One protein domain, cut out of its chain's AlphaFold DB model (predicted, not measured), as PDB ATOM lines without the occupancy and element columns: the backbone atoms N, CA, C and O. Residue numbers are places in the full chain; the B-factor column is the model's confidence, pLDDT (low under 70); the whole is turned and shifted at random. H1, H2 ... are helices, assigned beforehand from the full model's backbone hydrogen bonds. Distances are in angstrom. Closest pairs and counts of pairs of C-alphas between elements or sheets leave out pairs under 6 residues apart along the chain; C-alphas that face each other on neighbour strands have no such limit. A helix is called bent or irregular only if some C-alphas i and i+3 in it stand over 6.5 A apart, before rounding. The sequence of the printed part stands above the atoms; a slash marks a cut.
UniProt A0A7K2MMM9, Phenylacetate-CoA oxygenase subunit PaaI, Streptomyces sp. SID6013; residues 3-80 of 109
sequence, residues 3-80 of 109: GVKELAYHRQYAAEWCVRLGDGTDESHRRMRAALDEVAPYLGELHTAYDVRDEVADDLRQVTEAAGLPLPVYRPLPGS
ATOM      1  N   GLY A   3     -12.324  11.127 -37.039       87.88
ATOM      2  CA  GLY A   3     -11.508  12.162 -36.378       87.88
ATOM      3  C   GLY A   3     -11.054  11.860 -34.942       87.88
ATOM      4  O   GLY A   3     -10.297  12.633 -34.370       87.88
ATOM      5  N   VAL A   4     -11.490  10.754 -34.325       90.62
ATOM      6  CA  VAL A   4     -11.182  10.482 -32.904       90.62
ATOM      7  C   VAL A   4      -9.688  10.222 -32.693       90.62
ATOM      8  O   VAL A   4      -9.110  10.703 -31.724       90.62
ATOM      9  N   LYS A   5      -9.044   9.498 -33.618       90.62
ATOM     10  CA  LYS A   5      -7.599   9.220 -33.542       90.62
ATOM     11  C   LYS A   5      -6.762  10.493 -33.703       90.62
ATOM     12  O   LYS A   5      -5.769  10.654 -33.007       90.62
ATOM     13  N   GLU A   6      -7.188  11.395 -34.582       95.12
ATOM     14  CA  GLU A   6      -6.549  12.701 -34.785       95.12
ATOM     15  C   GLU A   6      -6.704  13.578 -33.537       95.12
ATOM     16  O   GLU A   6      -5.723  14.133 -33.049       95.12
ATOM     17  N   LEU A   7      -7.904  13.623 -32.945       94.38
ATOM     18  CA  LEU A   7      -8.154  14.357 -31.701       94.38
ATOM     19  C   LEU A   7      -7.296  13.854 -30.538       94.38
ATOM     20  O   LEU A   7      -6.789  14.668 -29.771       94.38
ATOM     21  N   ALA A   8      -7.115  12.537 -30.412       93.50
ATOM     22  CA  ALA A   8      -6.246  11.968 -29.385       93.50
ATOM     23  C   ALA A   8      -4.801  12.472 -29.535       93.50
ATOM     24  O   ALA A   8      -4.189  12.882 -28.549       93.50
ATOM     25  N   TYR A   9      -4.290  12.525 -30.771       95.62
ATOM     26  CA  TYR A   9      -2.963  13.068 -31.053       95.62
ATOM     27  C   TYR A   9      -2.873  14.573 -30.753       95.62
ATOM     28  O   TYR A   9      -1.934  15.012 -30.093       95.62
ATOM     29  N   HIS A  10      -3.869  15.365 -31.164       96.44
ATOM     30  CA  HIS A  10      -3.905  16.804 -30.877       96.44
ATOM     31  C   HIS A  10      -3.949  17.089 -29.373       96.44
ATOM     32  O   HIS A  10      -3.226  17.958 -28.890       96.44
ATOM     33  N   ARG A  11      -4.765  16.333 -28.626       95.44
ATOM     34  CA  ARG A  11      -4.856  16.444 -27.168       95.44
ATOM     35  C   ARG A  11      -3.517  16.128 -26.511       95.44
ATOM     36  O   ARG A  11      -3.086  16.889 -25.650       95.44
ATOM     37  N   GLN A  12      -2.859  15.043 -26.919       96.50
ATOM     38  CA  GLN A  12      -1.545  14.685 -26.390       96.50
ATOM     39  C   GLN A  12      -0.518  15.791 -26.665       96.50
ATOM     40  O   GLN A  12       0.138  16.257 -25.738       96.50
ATOM     41  N   TYR A  13      -0.424  16.260 -27.911       98.12
ATOM     42  CA  TYR A  13       0.506  17.324 -28.289       98.12
ATOM     43  C   TYR A  13       0.268  18.615 -27.490       98.12
ATOM     44  O   TYR A  13       1.214  19.217 -26.981       98.12
ATOM     45  N   ALA A  14      -0.994  19.030 -27.339       97.94
ATOM     46  CA  ALA A  14      -1.355  20.208 -26.556       97.94
ATOM     47  C   ALA A  14      -0.993  20.046 -25.068       97.94
ATOM     48  O   ALA A  14      -0.438  20.969 -24.474       97.94
ATOM     49  N   ALA A  15      -1.253  18.874 -24.480       98.00
ATOM     50  CA  ALA A  15      -0.904  18.582 -23.092       98.00
ATOM     51  C   ALA A  15       0.617  18.611 -22.866       98.00
ATOM     52  O   ALA A  15       1.084  19.263 -21.935       98.00
ATOM     53  N   GLU A  16       1.399  17.980 -23.747       98.44
ATOM     54  CA  GLU A  16       2.865  17.975 -23.668       98.44
ATOM     55  C   GLU A  16       3.456  19.392 -23.736       98.44
ATOM     56  O   GLU A  16       4.386  19.717 -22.994       98.44
ATOM     57  N   TRP A  17       2.912  20.261 -24.594       98.62
ATOM     58  CA  TRP A  17       3.344  21.660 -24.666       98.62
ATOM     59  C   TRP A  17       2.888  22.498 -23.477       98.62
ATOM     60  O   TRP A  17       3.649  23.359 -23.033       98.62
ATOM     61  N   CYS A  18       1.695  22.239 -22.940       98.50
ATOM     62  CA  CYS A  18       1.228  22.876 -21.713       98.50
ATOM     63  C   CYS A  18       2.185  22.575 -20.553       98.50
ATOM     64  O   CYS A  18       2.662  23.503 -19.906       98.50
ATOM     65  N   VAL A  19       2.565  21.304 -20.375       98.62
ATOM     66  CA  VAL A  19       3.540  20.883 -19.355       98.62
ATOM     67  C   VAL A  19       4.910  21.501 -19.609       98.62
ATOM     68  O   VAL A  19       5.474  22.107 -18.706       98.62
ATOM     69  N   ARG A  20       5.434  21.432 -20.840       98.75
ATOM     70  CA  ARG A  20       6.757  21.994 -21.170       98.75
ATOM     71  C   ARG A  20       6.855  23.495 -20.892       98.75
ATOM     72  O   ARG A  20       7.919  23.974 -20.513       98.75
ATOM     73  N   LEU A  21       5.790  24.249 -21.161       98.81
ATOM     74  CA  LEU A  21       5.783  25.699 -20.969       98.81
ATOM     75  C   LEU A  21       5.443  26.079 -19.527       98.81
ATOM     76  O   LEU A  21       6.060  27.008 -19.005       98.81
ATOM     77  N   GLY A  22       4.510  25.365 -18.896       98.56
ATOM     78  CA  GLY A  22       4.134  25.539 -17.496       98.56
ATOM     79  C   GLY A  22       5.283  25.209 -16.549       98.56
ATOM     80  O   GLY A  22       5.696  26.071 -15.788       98.56
ATOM     81  N   ASP A  23       5.889  24.031 -16.662       98.38
ATOM     82  CA  ASP A  23       7.028  23.603 -15.829       98.38
ATOM     83  C   ASP A  23       8.387  23.946 -16.476       98.38
ATOM     84  O   ASP A  23       9.364  23.205 -16.414       98.38
ATOM     85  N   GLY A  24       8.419  25.058 -17.216       98.12
ATOM     86  CA  GLY A  24       9.589  25.511 -17.960       98.12
ATOM     87  C   GLY A  24      10.410  26.546 -17.191       98.12
ATOM     88  O   GLY A  24      10.957  26.310 -16.121       98.12
ATOM     89  N   THR A  25      10.523  27.732 -17.780       98.69
ATOM     90  CA  THR A  25      11.128  28.913 -17.143       98.69
ATOM     91  C   THR A  25      10.056  29.761 -16.467       98.69
ATOM     92  O   THR A  25       8.891  29.690 -16.858       98.69
ATOM     93  N   ASP A  26      10.439  30.662 -15.560       98.69
ATOM     94  CA  ASP A  26       9.502  31.629 -14.964       98.69
ATOM     95  C   ASP A  26       8.706  32.407 -16.026       98.69
ATOM     96  O   ASP A  26       7.514  32.665 -15.873       98.69
ATOM     97  N   GLU A  27       9.352  32.766 -17.140       98.75
ATOM     98  CA  GLU A  27       8.691  33.483 -18.228       98.75
ATOM     99  C   GLU A  27       7.676  32.609 -18.970       98.75
ATOM    100  O   GLU A  27       6.550  33.048 -19.209       98.75
ATOM    101  N   SER A  28       8.041  31.372 -19.322       98.81
ATOM    102  CA  SER A  28       7.107  30.470 -20.004       98.81
ATOM    103  C   SER A  28       5.944  30.078 -19.096       98.81
ATOM    104  O   SER A  28       4.806  30.052 -19.564       98.81
ATOM    105  N   HIS A  29       6.208  29.884 -17.801       98.75
ATOM    106  CA  HIS A  29       5.192  29.605 -16.794       98.75
ATOM    107  C   HIS A  29       4.177  30.747 -16.714       98.75
ATOM    108  O   HIS A  29       2.971  30.529 -16.850       98.75
ATOM    109  N   ARG A  30       4.655  31.996 -16.570       98.69
ATOM    110  CA  ARG A  30       3.784  33.182 -16.547       98.69
ATOM    111  C   ARG A  30       2.931  33.294 -17.804       98.69
ATOM    112  O   ARG A  30       1.739  33.572 -17.695       98.69
ATOM    113  N   ARG A  31       3.518  33.071 -18.986       98.75
ATOM    114  CA  ARG A  31       2.783  33.139 -20.258       98.75
ATOM    115  C   ARG A  31       1.742  32.040 -20.390       98.75
ATOM    116  O   ARG A  31       0.634  32.334 -20.819       98.75
ATOM    117  N   MET A  32       2.068  30.805 -20.014       98.69
ATOM    118  CA  MET A  32       1.112  29.700 -20.082       98.69
ATOM    119  C   MET A  32      -0.064  29.936 -19.131       98.69
ATOM    120  O   MET A  32      -1.215  29.777 -19.527       98.69
ATOM    121  N   ARG A  33       0.210  30.416 -17.909       98.25
ATOM    122  CA  ARG A  33      -0.838  30.810 -16.963       98.25
ATOM    123  C   ARG A  33      -1.742  31.903 -17.536       98.25
ATOM    124  O   ARG A  33      -2.959  31.765 -17.489       98.25
ATOM    125  N   ALA A  34      -1.151  32.963 -18.089       98.44
ATOM    126  CA  ALA A  34      -1.906  34.058 -18.694       98.44
ATOM    127  C   ALA A  34      -2.767  33.579 -19.873       98.44
ATOM    128  O   ALA A  34      -3.934  33.944 -19.957       98.44
ATOM    129  N   ALA A  35      -2.223  32.712 -20.731       98.19
ATOM    130  CA  ALA A  35      -2.953  32.146 -21.860       98.19
ATOM    131  C   ALA A  35      -4.150  31.293 -21.409       98.19
ATOM    132  O   ALA A  35      -5.230  31.422 -21.978       98.19
ATOM    133  N   LEU A  36      -3.989  30.453 -20.375       97.38
ATOM    134  CA  LEU A  36      -5.098  29.675 -19.808       97.38
ATOM    135  C   LEU A  36      -6.199  30.583 -19.252       97.38
ATOM    136  O   LEU A  36      -7.372  30.356 -19.548       97.38
ATOM    137  N   ASP A  37      -5.828  31.615 -18.490       97.19
ATOM    138  CA  ASP A  37      -6.779  32.583 -17.934       97.19
ATOM    139  C   ASP A  37      -7.517  33.358 -19.049       97.19
ATOM    140  O   ASP A  37      -8.713  33.624 -18.928       97.19
ATOM    141  N   GLU A  38      -6.834  33.677 -20.153       97.00
ATOM    142  CA  GLU A  38      -7.402  34.387 -21.305       97.00
ATOM    143  C   GLU A  38      -8.435  33.548 -22.073       97.00
ATOM    144  O   GLU A  38      -9.490  34.060 -22.452       97.00
ATOM    145  N   VAL A  39      -8.167  32.255 -22.290       95.81
ATOM    146  CA  VAL A  39      -9.037  31.399 -23.119       95.81
ATOM    147  C   VAL A  39     -10.126  30.667 -22.330       95.81
ATOM    148  O   VAL A  39     -11.145  30.283 -22.906       95.81
ATOM    149  N   ALA A  40      -9.962  30.482 -21.017       95.81
ATOM    150  CA  ALA A  40     -10.922  29.752 -20.185       95.81
ATOM    151  C   ALA A  40     -12.378  30.270 -20.266       95.81
ATOM    152  O   ALA A  40     -13.287  29.435 -20.317       95.81
ATOM    153  N   PRO A  41     -12.657  31.590 -20.366       95.25
ATOM    154  CA  PRO A  41     -14.017  32.106 -20.536       95.25
ATOM    155  C   PRO A  41     -14.800  31.527 -21.731       95.25
ATOM    156  O   PRO A  41     -16.030  31.456 -21.671       95.25
ATOM    157  N   TYR A  42     -14.118  31.060 -22.786       93.38
ATOM    158  CA  TYR A  42     -14.753  30.445 -23.961       93.38
ATOM    159  C   TYR A  42     -15.240  29.006 -23.718       93.38
ATOM    160  O   TYR A  42     -16.116  28.526 -24.440       93.38
ATOM    161  N   LEU A  43     -14.755  28.318 -22.672       92.00
ATOM    162  CA  LEU A  43     -15.226  26.972 -22.307       92.00
ATOM    163  C   LEU A  43     -16.729  26.950 -21.992       92.00
ATOM    164  O   LEU A  43     -17.386  25.922 -22.141       92.00
ATOM    165  N   GLY A  44     -17.291  28.090 -21.576       92.12
ATOM    166  CA  GLY A  44     -18.720  28.227 -21.318       92.12
ATOM    167  C   GLY A  44     -19.587  27.832 -22.511       92.12
ATOM    168  O   GLY A  44     -20.546  27.082 -22.332       92.12
ATOM    169  N   GLU A  45     -19.220  28.274 -23.719       92.50
ATOM    170  CA  GLU A  45     -19.969  27.954 -24.937       92.50
ATOM    171  C   GLU A  45     -19.845  26.468 -25.314       92.50
ATOM    172  O   GLU A  45     -20.825  25.870 -25.761       92.50
ATOM    173  N   LEU A  46     -18.683  25.835 -25.098       89.38
ATOM    174  CA  LEU A  46     -18.472  24.418 -25.435       89.38
ATOM    175  C   LEU A  46     -19.487  23.500 -24.741       89.38
ATOM    176  O   LEU A  46     -20.000  22.568 -25.361       89.38
ATOM    177  N   HIS A  47     -19.835  23.822 -23.494       90.69
ATOM    178  CA  HIS A  47     -20.767  23.046 -22.678       90.69
ATOM    179  C   HIS A  47     -22.253  23.309 -22.980       90.69
ATOM    180  O   HIS A  47     -23.123  22.704 -22.360       90.69
ATOM    181  N   THR A  48     -22.581  24.228 -23.896       90.25
ATOM    182  CA  THR A  48     -23.986  24.509 -24.263       90.25
ATOM    183  C   THR A  48     -24.593  23.418 -25.139       90.25
ATOM    184  O   THR A  48     -25.798  23.191 -25.094       90.25
ATOM    185  N   ALA A  49     -23.763  22.738 -25.935       87.12
ATOM    186  CA  ALA A  49     -24.208  21.678 -26.835       87.12
ATOM    187  C   ALA A  49     -24.265  20.307 -26.142       87.12
ATOM    188  O   ALA A  49     -25.158  19.515 -26.429       87.12
ATOM    189  N   TYR A  50     -23.312  20.040 -25.246       89.38
ATOM    190  CA  TYR A  50     -23.202  18.803 -24.475       89.38
ATOM    191  C   TYR A  50     -22.670  19.125 -23.079       89.38
ATOM    192  O   TYR A  50     -21.690  19.860 -22.950       89.38
ATOM    193  N   ASP A  51     -23.290  18.562 -22.042       91.06
ATOM    194  CA  ASP A  51     -22.879  18.798 -20.657       91.06
ATOM    195  C   ASP A  51     -21.798  17.797 -20.231       91.06
ATOM    196  O   ASP A  51     -22.084  16.725 -19.709       91.06
ATOM    197  N   VAL A  52     -20.545  18.144 -20.530       93.06
ATOM    198  CA  VAL A  52     -19.334  17.346 -20.242       93.06
ATOM    199  C   VAL A  52     -18.371  18.094 -19.313       93.06
ATOM    200  O   VAL A  52     -17.157  17.922 -19.375       93.06
ATOM    201  N   ARG A  53     -18.907  18.990 -18.474       93.25
ATOM    202  CA  ARG A  53     -18.112  19.914 -17.645       93.25
ATOM    203  C   ARG A  53     -17.148  19.192 -16.720       93.25
ATOM    204  O   ARG A  53     -15.995  19.600 -16.637       93.25
ATOM    205  N   ASP A  54     -17.625  18.148 -16.051       93.88
ATOM    206  CA  ASP A  54     -16.832  17.413 -15.067       93.88
ATOM    207  C   ASP A  54     -15.689  16.650 -15.749       93.88
ATOM    208  O   ASP A  54     -14.540  16.775 -15.341       93.88
ATOM    209  N   GLU A  55     -15.969  15.973 -16.868       94.12
ATOM    210  CA  GLU A  55     -14.962  15.252 -17.663       94.12
ATOM    211  C   GLU A  55     -13.872  16.198 -18.192       94.12
ATOM    212  O   GLU A  55     -12.677  15.924 -18.070       94.12
ATOM    213  N   VAL A  56     -14.272  17.353 -18.738       93.31
ATOM    214  CA  VAL A  56     -13.331  18.380 -19.210       93.31
ATOM    215  C   VAL A  56     -12.537  18.972 -18.044       93.31
ATOM    216  O   VAL A  56     -11.341  19.224 -18.189       93.31
ATOM    217  N   ALA A  57     -13.167  19.201 -16.890       94.31
ATOM    218  CA  ALA A  57     -12.489  19.733 -15.714       94.31
ATOM    219  C   ALA A  57     -11.444  18.754 -15.161       94.31
ATOM    220  O   ALA A  57     -10.358  19.198 -14.786       94.31
ATOM    221  N   ASP A  58     -11.736  17.455 -15.142       96.12
ATOM    222  CA  ASP A  58     -10.798  16.416 -14.710       96.12
ATOM    223  C   ASP A  58      -9.603  16.305 -15.664       96.12
ATOM    224  O   ASP A  58      -8.450  16.301 -15.224       96.12
ATOM    225  N   ASP A  59      -9.862  16.322 -16.974       95.06
ATOM    226  CA  ASP A  59      -8.819  16.311 -18.000       95.06
ATOM    227  C   ASP A  59      -7.909  17.546 -17.916       95.06
ATOM    228  O   ASP A  59      -6.681  17.433 -17.978       95.06
ATOM    229  N   LEU A  60      -8.493  18.739 -17.753       96.12
ATOM    230  CA  LEU A  60      -7.728  19.975 -17.583       96.12
ATOM    231  C   LEU A  60      -6.927  19.955 -16.285       96.12
ATOM    232  O   LEU A  60      -5.758  20.333 -16.307       96.12
ATOM    233  N   ARG A  61      -7.518  19.476 -15.182       97.75
ATOM    234  CA  ARG A  61      -6.847  19.372 -13.883       97.75
ATOM    235  C   ARG A  61      -5.593  18.515 -13.983       97.75
ATOM    236  O   ARG A  61      -4.534  18.971 -13.558       97.75
ATOM    237  N   GLN A  62      -5.690  17.344 -14.615       98.00
ATOM    238  CA  GLN A  62      -4.550  16.453 -14.831       98.00
ATOM    239  C   GLN A  62      -3.390  17.173 -15.539       98.00
ATOM    240  O   GLN A  62      -2.235  17.057 -15.127       98.00
ATOM    241  N   VAL A  63      -3.689  17.929 -16.600       98.19
ATOM    242  CA  VAL A  63      -2.666  18.655 -17.366       98.19
ATOM    243  C   VAL A  63      -2.108  19.833 -16.568       98.19
ATOM    244  O   VAL A  63      -0.894  20.019 -16.540       98.19
ATOM    245  N   THR A  64      -2.959  20.624 -15.907       98.19
ATOM    246  CA  THR A  64      -2.512  21.794 -15.138       98.19
ATOM    247  C   THR A  64      -1.666  21.394 -13.935       98.19
ATOM    248  O   THR A  64      -0.640  22.020 -13.697       98.19
ATOM    249  N   GLU A  65      -2.013  20.309 -13.237       98.25
ATOM    250  CA  GLU A  65      -1.214  19.783 -12.124       98.25
ATOM    251  C   GLU A  65       0.169  19.326 -12.598       98.25
ATOM    252  O   GLU A  65       1.176  19.708 -12.002       98.25
ATOM    253  N   ALA A  66       0.238  18.585 -13.710       98.31
ATOM    254  CA  ALA A  66       1.509  18.175 -14.309       98.31
ATOM    255  C   ALA A  66       2.353  19.366 -14.801       98.31
ATOM    256  O   ALA A  66       3.574  19.275 -14.845       98.31
ATOM    257  N   ALA A  67       1.708  20.475 -15.169       98.44
ATOM    258  CA  ALA A  67       2.355  21.705 -15.616       98.44
ATOM    259  C   ALA A  67       2.702  22.678 -14.470       98.44
ATOM    260  O   ALA A  67       3.186  23.778 -14.738       98.44
ATOM    261  N   GLY A  68       2.405  22.330 -13.210       98.19
ATOM    262  CA  GLY A  68       2.589  23.223 -12.059       98.19
ATOM    263  C   GLY A  68       1.660  24.445 -12.053       98.19
ATOM    264  O   GLY A  68       1.938  25.430 -11.372       98.19
ATOM    265  N   LEU A  69       0.568  24.414 -12.818       98.06
ATOM    266  CA  LEU A  69      -0.374  25.518 -12.999       98.06
ATOM    267  C   LEU A  69      -1.662  25.284 -12.192       98.06
ATOM    268  O   LEU A  69      -2.120  24.149 -12.060       98.06
ATOM    269  N   PRO A  70      -2.303  26.344 -11.671       96.75
ATOM    270  CA  PRO A  70      -3.637  26.218 -11.103       96.75
ATOM    271  C   PRO A  70      -4.678  26.026 -12.213       96.75
ATOM    272  O   PRO A  70      -4.548  26.587 -13.303       96.75
ATOM    273  N   LEU A  71      -5.759  25.307 -11.908       95.69
ATOM    274  CA  LEU A  71      -6.936  25.279 -12.774       95.69
ATOM    275  C   LEU A  71      -7.530  26.704 -12.875       95.69
ATOM    276  O   LEU A  71      -7.704  27.349 -11.833       95.69
ATOM    277  N   PRO A  72      -7.851  27.215 -14.080       93.94
ATOM    278  CA  PRO A  72      -8.351  28.575 -14.234       93.94
ATOM    279  C   PRO A  72      -9.749  28.727 -13.626       93.94
ATOM    280  O   PRO A  72     -10.633  27.889 -13.821       93.94
ATOM    281  N   VAL A  73      -9.967  29.838 -12.924       92.81
ATOM    282  CA  VAL A  73     -11.291  30.261 -12.449       92.81
ATOM    283  C   VAL A  73     -11.789  31.348 -13.387       92.81
ATOM    284  O   VAL A  73     -11.169  32.402 -13.501       92.81
ATOM    285  N   TYR A  74     -12.915  31.106 -14.049       94.62
ATOM    286  CA  TYR A  74     -13.411  31.986 -15.100       94.62
ATOM    287  C   TYR A  74     -14.918  32.214 -14.997       94.62
ATOM    288  O   TYR A  74     -15.668  31.415 -14.432       94.62
ATOM    289  N   ARG A  75     -15.368  33.318 -15.594       94.75
ATOM    290  CA  ARG A  75     -16.776  33.561 -15.903       94.75
ATOM    291  C   ARG A  75     -16.972  33.327 -17.404       94.75
ATOM    292  O   ARG A  75     -16.228  33.932 -18.172       94.75
ATOM    293  N   PRO A  76     -17.941  32.497 -17.825       93.56
ATOM    294  CA  PRO A  76     -18.293  32.352 -19.233       93.56
ATOM    295  C   PRO A  76     -18.543  33.695 -19.920       93.56
ATOM    296  O   PRO A  76     -19.190  34.573 -19.337       93.56
ATOM    297  N   LEU A  77     -18.062  33.839 -21.155       92.88
ATOM    298  CA  LEU A  77     -18.428  34.984 -21.988       92.88
ATOM    299  C   LEU A  77     -19.915  34.921 -22.375       92.88
ATOM    300  O   LEU A  77     -20.460  33.825 -22.534       92.88
ATOM    301  N   PRO A  78     -20.586  36.079 -22.510       88.06
ATOM    302  CA  PRO A  78     -21.920  36.139 -23.086       88.06
ATOM    303  C   PRO A  78     -21.875  35.924 -24.607       88.06
ATOM    304  O   PRO A  78     -20.848  36.148 -25.247       88.06
ATOM    305  N   GLY A  79     -23.027  35.573 -25.176       83.44
ATOM    306  CA  GLY A  79     -23.197  35.343 -26.611       83.44
ATOM    307  C   GLY A  79     -22.902  33.907 -27.036       83.44
ATOM    308  O   GLY A  79     -22.471  33.072 -26.237       83.44
ATOM    309  N   SER A  80     -23.190  33.603 -28.300       87.50
ATOM    310  CA  SER A  80     -22.890  32.294 -28.882       87.50
ATOM    311  C   SER A  80     -22.466  32.410 -30.341       87.50
ATOM    312  O   SER A  80     -23.261  32.763 -31.215       87.50
TER     313      SER A  80
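What this domain is: This is residues 3 to 80 of the 109 residues of the protein "Phenylacetate-CoA oxygenase subunit PaaI" of Streptomyces sp. SID6013 (UniProt A0A7K2MMM9). A long bent helix, H2, makes the length of this model; H1 meets it near one end as a V, and H3 folds back from its other end to pack on the last part of H1. The first residues, 3 to 10, stick out, and the unnamed tail, residues 67 to 80, runs back past H2. The printed part has 78 residues with three named helices, H1, H2 and H3 in that order, and no named strand: the class is all helix. It is compact, with a radius of gyration of the C-alphas of 13.2 A and spans of 37 by 31 by 18 A.

Where its parts are: H2, residues 26 to 49, was assigned as one helix by its hydrogen bonds but is bent: C-alphas 38 and 41 are 7.0 A apart. Its arm H2a, residues 26 to 38, is 18.3 A long and begins at C-alpha 26, (9.502, 31.629, -14.964). The arm H2b, residues 41 to 49, is 15.9 A long and irregular, with C-alphas 46 and 49 6.51 A apart. H1, residues 4 to 22, is 26.4 A long and begins at (-11.182, 10.482, -32.904). H3, residues 53 to 66, is 20.0 A long and ends at (1.509, 18.175, -14.309).

How they stand to each other: H2a and H2b stand at a steep tilt of 44 degrees. H2a, with residues 28 to 33 alone, touches residues 18 to 22 of H1; the closest C-alphas, of Gly 22 and His 29, are 4.3 A apart. These two run opposite ways at a steep tilt of 49 degrees. H1, with residues 15 to 22 alone, also touches H3, which touches it with residues 63 to 66 alone; the closest C-alphas, of Ala 15 and Val 63, are 6.0 A apart. H2b and H3 are close but not clearly touching, the C-alphas of His 47 and Arg 53 being closest at 6.5 A. H2a and H3 are apart, as are H1 and H2b. In H1, H2a and H3 every O i to N i+4 pair is within hydrogen-bond range; in H2b 1 of 5 is, beside 3 of 6 O i to N i+3 pairs.

The domain as a whole: The C-alphas of Thr 25 and Ala 49 are the two farthest apart, at 37.3 A. The printed part has no cut, and the links H1 to H2 and H2 to H3 are tight. The mean pLDDT of the printed part is 95.3, and no printed residue is under 70.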